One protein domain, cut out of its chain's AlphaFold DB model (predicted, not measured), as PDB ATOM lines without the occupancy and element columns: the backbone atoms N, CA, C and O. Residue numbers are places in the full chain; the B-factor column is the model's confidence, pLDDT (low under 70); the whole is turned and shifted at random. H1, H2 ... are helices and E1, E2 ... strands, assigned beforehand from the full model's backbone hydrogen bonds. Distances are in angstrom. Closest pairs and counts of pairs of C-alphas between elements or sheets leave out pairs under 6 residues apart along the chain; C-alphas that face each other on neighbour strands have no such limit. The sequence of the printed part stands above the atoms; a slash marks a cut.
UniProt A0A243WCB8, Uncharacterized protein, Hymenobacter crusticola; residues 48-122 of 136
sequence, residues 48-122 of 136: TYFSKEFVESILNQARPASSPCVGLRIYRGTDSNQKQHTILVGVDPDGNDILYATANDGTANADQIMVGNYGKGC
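This is residues 48 to 122 of the 136 residues of an uncharacterized protein of Hymenobacter crusticola (UniProt A0A243WCB8). This domain has little regular structure: a long two-stranded hairpin, E1 and E2, has the short helix H1 near the end where E1 begins and E2 ends, and long loops make up much of the rest. The printed part has 75 residues, with one named helix and two named strands in the order H1, E1, E2; the sheet E1 - E2 is antiparallel. The class is mixed, with only 24 residues in named elements. The whole is compact, radius of gyration of the C-alphas 12.8 A, spanning 37 by 30 by 22 A.

H1 is residues 52 to 59, 10.4 A long, beginning at C-alpha 52 (28.950, 1.991, 301.801). E1 is residues 71 to 78, 22.8 A. E2 is residues 84 to 91, 21.8 A, ending at C-alpha 91 (12.325, 4.915, 306.809).

E1 and E2 form a hairpin with a tight link, their directions at 154 degrees; N 73 and O 89 are within hydrogen-bond range at 2.8 A. The closest C-alphas of H1 and E2, Ile 58 and Gly 90, are 5.8 A apart. In H1 every O i to N i+4 pair is within hydrogen-bond range. Residues 48 to 49 pair antiparallel with 120 to 121.

The farthest C-alphas, Ala 65 and Asn 81, are 38.7 A apart. The printed part has no cut; the link H1 to E1 is long. The model's pLDDT is under 70 at residues 62 to 66 and 100 to 122.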
ATOM      1  N   THR A  48      30.523   5.191 314.834       80.94
ATOM      2  CA  THR A  48      30.350   3.874 314.235       80.94
ATOM      3  C   THR A  48      30.497   4.001 312.725       80.94
ATOM      4  O   THR A  48      29.741   4.725 312.082       80.94
ATOM      5  N   TYR A  49      31.480   3.304 312.164       83.69
ATOM      6  CA  TYR A  49      31.661   3.199 310.723       83.69
ATOM      7  C   TYR A  49      30.751   2.111 310.160       83.69
ATOM      8  O   TYR A  49      30.799   0.976 310.629       83.69
ATOM      9  N   PHE A  50      30.006   2.433 309.109       84.38
ATOM     10  CA  PHE A  50      29.279   1.473 308.285       84.38
ATOM     11  C   PHE A  50      29.871   1.495 306.881       84.38
ATOM     12  O   PHE A  50      30.220   2.567 306.378       84.38
ATOM     13  N   SER A  51      30.010   0.327 306.251       84.81
ATOM     14  CA  SER A  51      30.460   0.289 304.862       84.81
ATOM     15  C   SER A  51      29.403   0.898 303.948       84.81
ATOM     16  O   SER A  51      28.208   0.881 304.254       84.81
ATOM     17  N   LYS A  52      29.848   1.430 302.809       86.62
ATOM     18  CA  LYS A  52      28.950   1.991 301.801       86.62
ATOM     19  C   LYS A  52      27.919   0.951 301.362       86.62
ATOM     20  O   LYS A  52      26.733   1.248 301.347       86.62
ATOM     21  N   GLU A  53      28.369  -0.272 301.098       86.69
ATOM     22  CA  GLU A  53      27.541  -1.380 300.620       86.69
ATOM     23  C   GLU A  53      26.449  -1.745 301.631       86.69
ATOM     24  O   GLU A  53      25.325  -2.061 301.251       86.69
ATOM     25  N   PHE A  54      26.762  -1.670 302.929       84.50
ATOM     26  CA  PHE A  54      25.793  -1.919 303.990       84.50
ATOM     27  C   PHE A  54      24.764  -0.787 304.105       84.50
ATOM     28  O   PHE A  54      23.576  -1.036 304.269       84.50
ATOM     29  N   VAL A  55      25.194   0.472 303.990       88.00
ATOM     30  CA  VAL A  55      24.263   1.612 303.990       88.00
ATOM     31  C   VAL A  55      23.350   1.564 302.759       88.00
ATOM     32  O   VAL A  55      22.142   1.757 302.876       88.00
ATOM     33  N   GLU A  56      23.905   1.258 301.588       87.75
ATOM     34  CA  GLU A  56      23.146   1.104 300.345       87.75
ATOM     35  C   GLU A  56      22.164  -0.065 300.414       87.75
ATOM     36  O   GLU A  56      21.045   0.070 299.927       87.75
ATOM     37  N   SER A  57      22.515  -1.189 301.049       83.62
ATOM     38  CA  SER A  57      21.560  -2.288 301.225       83.62
ATOM     39  C   SER A  57      20.367  -1.883 302.095       83.62
ATOM     40  O   SER A  57      19.261  -2.362 301.851       83.62
ATOM     41  N   ILE A  58      20.555  -0.955 303.047       84.00
ATOM     42  CA  ILE A  58      19.454  -0.386 303.836       84.00
ATOM     43  C   ILE A  58      18.612   0.609 303.033       84.00
ATOM     44  O   ILE A  58      17.385   0.629 303.132       84.00
ATOM     45  N   LEU A  59      19.246   1.426 302.202       85.56
ATOM     46  CA  LEU A  59      18.532   2.375 301.347       85.56
ATOM     47  C   LEU A  59      17.767   1.683 300.210       85.56
ATOM     48  O   LEU A  59      16.719   2.162 299.793       85.56
ATOM     49  N   ASN A  60      18.247   0.533 299.741       84.38
ATOM     50  CA  ASN A  60      17.615  -0.245 298.673       84.38
ATOM     51  C   ASN A  60      16.494  -1.172 299.177       84.38
ATOM     52  O   ASN A  60      15.966  -1.980 298.410       84.38
ATOM     53  N   GLN A  61      16.114  -1.066 300.453       74.69
ATOM     54  CA  GLN A  61      14.961  -1.768 301.006       74.69
ATOM     55  C   GLN A  61      13.678  -1.277 300.340       74.69
ATOM     56  O   GLN A  61      13.332  -0.097 300.404       74.69
ATOM     57  N   ALA A  62      12.935  -2.192 299.731       63.69
ATOM     58  CA  ALA A  62      11.597  -1.912 299.237       63.69
ATOM     59  C   ALA A  62      10.584  -2.694 300.077       63.69
ATOM     60  O   ALA A  62      10.630  -3.928 300.126       63.69
ATOM     61  N   ARG A  63       9.613  -2.010 300.702       61.47
ATOM     62  CA  ARG A  63       8.361  -2.694 301.075       61.47
ATOM     63  C   ARG A  63       7.718  -3.265 299.801       61.47
ATOM     64  O   ARG A  63       8.021  -2.785 298.705       61.47
ATOM     65  N   PRO A  64       6.807  -4.251 299.896       57.75
ATOM     66  CA  PRO A  64       6.030  -4.700 298.739       57.75
ATOM     67  C   PRO A  64       5.462  -3.510 297.952       57.75
ATOM     68  O   PRO A  64       4.608  -2.809 298.479       57.75
ATOM     69  N   ALA A  65       5.983  -3.297 296.733       52.03
ATOM     70  CA  ALA A  65       5.617  -2.395 295.620       52.03
ATOM     71  C   ALA A  65       5.119  -0.950 295.887       52.03
ATOM     72  O   ALA A  65       5.014  -0.173 294.945       52.03
ATOM     73  N   SER A  66       4.797  -0.569 297.118       56.66
ATOM     74  CA  SER A  66       3.933   0.571 297.441       56.66
ATOM     75  C   SER A  66       4.573   1.573 298.394       56.66
ATOM     76  O   SER A  66       3.998   2.631 298.613       56.66
ATOM     77  N   SER A  67       5.761   1.278 298.936       70.62
ATOM     78  CA  SER A  67       6.406   2.168 299.902       70.62
ATOM     79  C   SER A  67       7.938   2.019 299.887       70.62
ATOM     80  O   SER A  67       8.482   1.168 300.594       70.62
ATOM     81  N   PRO A  68       8.660   2.778 299.044       82.00
ATOM     82  CA  PRO A  68      10.122   2.730 298.996       82.00
ATOM     83  C   PRO A  68      10.745   3.259 300.296       82.00
ATOM     84  O   PRO A  68      10.140   4.077 300.984       82.00
ATOM     85  N   CYS A  69      11.967   2.830 300.616       86.94
ATOM     86  CA  CYS A  69      12.787   3.523 301.606       86.94
ATOM     87  C   CYS A  69      13.114   4.936 301.095       86.94
ATOM     88  O   CYS A  69      13.589   5.099 299.970       86.94
ATOM     89  N   VAL A  70      12.835   5.959 301.903       89.00
ATOM     90  CA  VAL A  70      13.084   7.375 301.572       89.00
ATOM     91  C   VAL A  70      14.262   7.967 302.342       89.00
ATOM     92  O   VAL A  70      14.700   9.073 302.039       89.00
ATOM     93  N   GLY A  71      14.804   7.238 303.322       89.12
ATOM     94  CA  GLY A  71      15.930   7.702 304.123       89.12
ATOM     95  C   GLY A  71      16.317   6.749 305.248       89.12
ATOM     96  O   GLY A  71      15.809   5.635 305.353       89.12
ATOM     97  N   LEU A  72      17.231   7.209 306.102       89.81
ATOM     98  CA  LEU A  72      17.733   6.459 307.253       89.81
ATOM     99  C   LEU A  72      17.328   7.131 308.560       89.81
ATOM    100  O   LEU A  72      17.405   8.350 308.705       89.81
ATOM    101  N   ARG A  73      17.011   6.306 309.551       90.19
ATOM    102  CA  ARG A  73      16.953   6.663 310.962       90.19
ATOM    103  C   ARG A  73      18.123   6.013 311.682       90.19
ATOM    104  O   ARG A  73      18.450   4.852 311.442       90.19
ATOM    105  N   ILE A  74      18.768   6.782 312.554       90.50
ATOM    106  CA  ILE A  74      19.920   6.332 313.334       90.50
ATOM    107  C   ILE A  74      19.537   6.372 314.809       90.50
ATOM    108  O   ILE A  74      19.236   7.438 315.344       90.50
ATOM    109  N   TYR A  75      19.575   5.218 315.468       85.94
ATOM    110  CA  TYR A  75      19.346   5.096 316.904       85.94
ATOM    111  C   TYR A  75      20.654   4.843 317.652       85.94
ATOM    112  O   TYR A  75      21.560   4.182 317.140       85.94
ATOM    113  N   ARG A  76      20.719   5.313 318.901       83.38
ATOM    114  CA  ARG A  76      21.665   4.815 319.905       83.38
ATOM    115  C   ARG A  76      20.926   3.826 320.799       83.38
ATOM    116  O   ARG A  76      20.086   4.234 321.595       83.38
ATOM    117  N   GLY A  77      21.187   2.540 320.608       79.94
ATOM    118  CA  GLY A  77      20.624   1.463 321.420       79.94
ATOM    119  C   GLY A  77      21.590   1.018 322.513       79.94
ATOM    120  O   GLY A  77      22.796   1.223 322.401       79.94
ATOM    121  N   THR A  78      21.062   0.360 323.540       77.25
ATOM    122  CA  THR A  78      21.849  -0.279 324.603       77.25
ATOM    123  C   THR A  78      21.501  -1.762 324.636       77.25
ATOM    124  O   THR A  78      20.321  -2.109 324.640       77.25
ATOM    125  N   ASP A  79      22.507  -2.640 324.617       77.00
ATOM    126  CA  ASP A  79      22.285  -4.087 324.699       77.00
ATOM    127  C   ASP A  79      22.099  -4.580 326.147       77.00
ATOM    128  O   ASP A  79      22.188  -3.820 327.114       77.00
ATOM    129  N   SER A  80      21.852  -5.884 326.313       79.94
ATOM    130  CA  SER A  80      21.664  -6.514 327.627       79.94
ATOM    131  C   SER A  80      22.892  -6.442 328.543       79.94
ATOM    132  O   SER A  80      22.763  -6.671 329.741       79.94
ATOM    133  N   ASN A  81      24.071  -6.131 327.999       76.94
ATOM    134  CA  ASN A  81      25.318  -5.950 328.740       76.94
ATOM    135  C   ASN A  81      25.616  -4.465 329.011       76.94
ATOM    136  O   ASN A  81      26.742  -4.128 329.361       76.94
ATOM    137  N   GLN A  82      24.629  -3.578 328.829       74.50
ATOM    138  CA  GLN A  82      24.756  -2.123 328.962       74.50
ATOM    139  C   GLN A  82      25.723  -1.472 327.964       74.50
ATOM    140  O   GLN A  82      26.126  -0.323 328.141       74.50
ATOM    141  N   LYS A  83      26.070  -2.161 326.872       74.56
ATOM    142  CA  LYS A  83      26.933  -1.588 325.841       74.56
ATOM    143  C   LYS A  83      26.108  -0.782 324.843       74.56
ATOM    144  O   LYS A  83      25.079  -1.252 324.358       74.56
ATOM    145  N   GLN A  84      26.580   0.419 324.510       77.56
ATOM    146  CA  GLN A  84      25.962   1.250 323.479       77.56
ATOM    147  C   GLN A  84      26.278   0.754 322.063       77.56
ATOM    148  O   GLN A  84      27.399   0.339 321.759       77.56
ATOM    149  N   HIS A  85      25.290   0.870 321.178       79.69
ATOM    150  CA  HIS A  85      25.369   0.525 319.761       79.69
ATOM    151  C   HIS A  85      24.706   1.603 318.908       79.69
ATOM    152  O   HIS A  85      23.671   2.152 319.283       79.69
ATOM    153  N   THR A  86      25.258   1.853 317.722       84.62
ATOM    154  CA  THR A  86      24.572   2.630 316.684       84.62
ATOM    155  C   THR A  86      23.791   1.674 315.794       84.62
ATOM    156  O   THR A  86      24.350   0.690 315.310       84.62
ATOM    157  N   ILE A  87      22.516   1.969 315.567       86.88
ATOM    158  CA  ILE A  87      21.603   1.143 314.776       86.88
ATOM    159  C   ILE A  87      21.092   1.981 313.602       86.88
ATOM    160  O   ILE A  87      20.574   3.075 313.823       86.88
ATOM    161  N   LEU A  88      21.234   1.477 312.374       88.19
ATOM    162  CA  LEU A  88      20.663   2.084 311.162       88.19
ATOM    163  C   LEU A  88      19.375   1.359 310.774       88.19
ATOM    164  O   LEU A  88      19.339   0.127 310.769       88.19
ATOM    165  N   VAL A  89      18.346   2.133 310.431       87.50
ATOM    166  CA  VAL A  89      17.017   1.647 310.039       87.50
ATOM    167  C   VAL A  89      16.523   2.444 308.831       87.50
ATOM    168  O   VAL A  89      16.673   3.664 308.806       87.50
ATOM    169  N   GLY A  90      15.955   1.780 307.822       86.88
ATOM    170  CA  GLY A  90      15.295   2.460 306.703       86.88
ATOM    171  C   GLY A  90      13.975   3.100 307.141       86.88
ATOM    172  O   GLY A  90      13.312   2.591 308.040       86.88
ATOM    173  N   VAL A  91      13.582   4.206 306.514       87.50
ATOM    174  CA  VAL A  91      12.325   4.915 306.809       87.50
ATOM    175  C   VAL A  91      11.460   4.949 305.558       87.50
ATOM    176  O   VAL A  91      11.973   5.210 304.471       87.50
ATOM    177  N   ASP A  92      10.165   4.675 305.696       85.75
ATOM    178  CA  ASP A  92       9.193   4.775 304.602       85.75
ATOM    179  C   ASP A  92       8.587   6.200 304.481       85.75
ATOM    180  O   ASP A  92       8.825   7.032 305.359       85.75
ATOM    181  N   PRO A  93       7.839   6.547 303.410       86.50
ATOM    182  CA  PRO A  93       7.306   7.902 303.217       86.50
ATOM    183  C   PRO A  93       6.352   8.353 304.334       86.50
ATOM    184  O   PRO A  93       6.251   9.548 304.617       86.50
ATOM    185  N   ASP A  94       5.691   7.396 304.989       84.81
ATOM    186  CA  ASP A  94       4.797   7.623 306.126       84.81
ATOM    187  C   ASP A  94       5.570   7.821 307.446       84.81
ATOM    188  O   ASP A  94       4.979   8.125 308.483       84.81
ATOM    189  N   GLY A  95       6.898   7.665 307.426       83.81
ATOM    190  CA  GLY A  95       7.765   7.845 308.584       83.81
ATOM    191  C   GLY A  95       7.915   6.626 309.478       83.81
ATOM    192  O   GLY A  95       8.454   6.744 310.586       83.81
ATOM    193  N   ASN A  96       7.457   5.461 309.038       85.62
ATOM    194  CA  ASN A  96       7.619   4.230 309.792       85.62
ATOM    195  C   ASN A  96       9.021   3.661 309.587       85.62
ATOM    196  O   ASN A  96       9.600   3.750 308.503       85.62
ATOM    197  N   ASP A  97       9.533   3.014 310.631       86.25
ATOM    198  CA  ASP A  97      10.723   2.185 310.503       86.25
ATOM    199  C   ASP A  97      10.416   0.973 309.618       86.25
ATOM    200  O   ASP A  97       9.441   0.240 309.829       86.25
ATOM    201  N   ILE A  98      11.284   0.728 308.643       82.38
ATOM    202  CA  ILE A  98      11.258  -0.476 307.822       82.38
ATOM    203  C   ILE A  98      11.953  -1.581 308.619       82.38
ATOM    204  O   ILE A  98      13.146  -1.842 308.497       82.38
ATOM    205  N   LEU A  99      11.177  -2.211 309.496       75.25
ATOM    206  CA  LEU A  99      11.578  -3.391 310.251       75.25
ATOM    207  C   LEU A  99      10.979  -4.609 309.550       75.25
ATOM    208  O   LEU A  99       9.772  -4.841 309.626       75.25
ATOM    209  N   TYR A 100      11.791  -5.398 308.853       65.25
ATOM    210  CA  TYR A 100      11.338  -6.717 308.423       65.25
ATOM    211  C   TYR A 100      11.353  -7.631 309.645       65.25
ATOM    212  O   TYR A 100      12.385  -8.179 310.034       65.25
ATOM    213  N   ALA A 101      10.192  -7.755 310.279       49.41
ATOM    214  CA  ALA A 101       9.936  -8.863 311.168       49.41
ATOM    215  C   ALA A 101       9.785 -10.121 310.318       49.41
ATOM    216  O   ALA A 101       9.119 -10.157 309.281       49.41
ATOM    217  N   THR A 102      10.440 -11.157 310.776       45.25
ATOM    218  CA  THR A 102      10.262 -12.514 310.315       45.25
ATOM    219  C   THR A 102       8.960 -13.124 310.767       45.25
ATOM    220  O   THR A 102       8.096 -12.444 311.315       45.25
ATOM    221  N   ALA A 103       8.814 -14.423 310.494       46.59
ATOM    222  CA  ALA A 103       7.875 -15.290 311.180       46.59
ATOM    223  C   ALA A 103       7.662 -14.858 312.645       46.59
ATOM    224  O   ALA A 103       8.549 -14.301 313.287       46.59
ATOM    225  N   ASN A 104       6.455 -15.108 313.153       49.06
ATOM    226  CA  ASN A 104       5.909 -14.600 314.421       49.06
ATOM    227  C   ASN A 104       6.764 -14.839 315.698       49.06
ATOM    228  O   ASN A 104       6.321 -14.495 316.789       49.06
ATOM    229  N   ASP A 105       7.946 -15.445 315.595       56.88
ATOM    230  CA  ASP A 105       8.904 -15.743 316.659       56.88
ATOM    231  C   ASP A 105      10.062 -14.725 316.782       56.88
ATOM    232  O   ASP A 105      10.873 -14.840 317.700       56.88
ATOM    233  N   GLY A 106      10.151 -13.727 315.893       55.47
ATOM    234  CA  GLY A 106      11.222 -12.721 315.912       55.47
ATOM    235  C   GLY A 106      12.563 -13.205 315.342       55.47
ATOM    236  O   GLY A 106      13.567 -12.498 315.455       55.47
ATOM    237  N   THR A 107      12.607 -14.384 314.712       54.50
ATOM    238  CA  THR A 107      13.835 -14.980 314.160       54.50
ATOM    239  C   THR A 107      14.169 -14.365 312.818       54.50
ATOM    240  O   THR A 107      13.613 -14.803 311.828       54.50
ATOM    241  N   ALA A 108      14.996 -13.330 312.752       55.66
ATOM    242  CA  ALA A 108      15.196 -12.562 311.526       55.66
ATOM    243  C   ALA A 108      15.814 -13.417 310.371       55.66
ATOM    244  O   ALA A 108      16.715 -14.225 310.589       55.66
ATOM    245  N   ASN A 109      15.300 -13.293 309.141       54.78
ATOM    246  CA  ASN A 109      15.674 -14.097 307.972       54.78
ATOM    247  C   ASN A 109      16.878 -13.399 307.374       54.78
ATOM    248  O   ASN A 109      16.749 -12.224 307.056       54.78
ATOM    249  N   ALA A 110      18.016 -14.071 307.202       50.81
ATOM    250  CA  ALA A 110      19.254 -13.435 306.735       50.81
ATOM    251  C   ALA A 110      19.081 -12.613 305.435       50.81
ATOM    252  O   ALA A 110      19.742 -11.593 305.273       50.81
ATOM    253  N   ASP A 111      18.132 -12.999 304.576       49.38
ATOM    254  CA  ASP A 111      17.789 -12.309 303.321       49.38
ATOM    255  C   ASP A 111      16.821 -11.116 303.495       49.38
ATOM    256  O   ASP A 111      16.432 -10.467 302.527       49.38
ATOM    257  N   GLN A 112      16.375 -10.857 304.725       48.28
ATOM    258  CA  GLN A 112      15.345  -9.880 305.092       48.28
ATOM    259  C   GLN A 112      15.745  -9.025 306.304       48.28
ATOM    260  O   GLN A 112      15.095  -8.020 306.558       48.28
ATOM    261  N   ILE A 113      16.791  -9.374 307.068       50.28
ATOM    262  CA  ILE A 113      17.245  -8.541 308.193       50.28
ATOM    263  C   ILE A 113      17.937  -7.308 307.650       50.28
ATOM    264  O   ILE A 113      18.929  -7.375 306.932       50.28
ATOM    265  N   MET A 114      17.409  -6.168 308.048       56.47
ATOM    266  CA  MET A 114      17.704  -4.909 307.387       56.47
ATOM    267  C   MET A 114      17.794  -3.761 308.411       56.47
ATOM    268  O   MET A 114      17.733  -2.577 308.095       56.47
ATOM    269  N   VAL A 115      18.024  -4.171 309.660       54.94
ATOM    270  CA  VAL A 115      18.521  -3.392 310.789       54.94
ATOM    271  C   VAL A 115      19.898  -3.955 311.100       54.94
ATOM    272  O   VAL A 115      20.044  -5.173 311.207       54.94
ATOM    273  N   GLY A 116      20.914  -3.114 311.266       57.34
ATOM    274  CA  GLY A 116      22.209  -3.636 311.690       57.34
ATOM    275  C   GLY A 116      23.015  -2.690 312.554       57.34
ATOM    276  O   GLY A 116      22.963  -1.467 312.432       57.34
ATOM    277  N   ASN A 117      23.776  -3.328 313.434       58.81
ATOM    278  CA  ASN A 117      24.758  -2.748 314.337       58.81
ATOM    279  C   ASN A 117      26.174  -3.276 314.027       58.81
ATOM    280  O   ASN A 117      27.069  -3.163 314.857       58.81
ATOM    281  N   TYR A 118      26.398  -3.833 312.826       58.78
ATOM    282  CA  TYR A 118      27.687  -4.382 312.366       58.78
ATOM    283  C   TYR A 118      28.753  -3.323 312.074       58.78
ATOM    284  O   TYR A 118      29.788  -3.604 311.467       58.78
ATOM    285  N   GLY A 119      28.499  -2.083 312.471       58.41
ATOM    286  CA  GLY A 119      29.455  -1.029 312.265       58.41
ATOM    287  C   GLY A 119      30.679  -1.204 313.157       58.41
ATOM    288  O   GLY A 119      30.608  -1.668 314.298       58.41
ATOM    289  N   LYS A 120      31.838  -0.819 312.634       69.00
ATOM    290  CA  LYS A 120      33.082  -0.853 313.395       69.00
ATOM    291  C   LYS A 120      33.161   0.415 314.237       69.00
ATOM    292  O   LYS A 120      33.151   1.519 313.692       69.00
ATOM    293  N   GLY A 121      33.238   0.263 315.556       65.88
ATOM    294  CA  GLY A 121      33.556   1.383 316.438       65.88
ATOM    295  C   GLY A 121      34.901   1.991 316.046       65.88
ATOM    296  O   GLY A 121      35.843   1.262 315.714       65.88
ATOM    297  N   CYS A 122      34.994   3.318 316.057       63.97
ATOM    298  CA  CYS A 122      36.284   3.979 315.907       63.97
ATOM    299  C   CYS A 122      37.248   3.489 316.997       63.97
ATOM    300  O   CYS A 122      36.893   3.586 318.172       63.97
TER     301      CYS A 122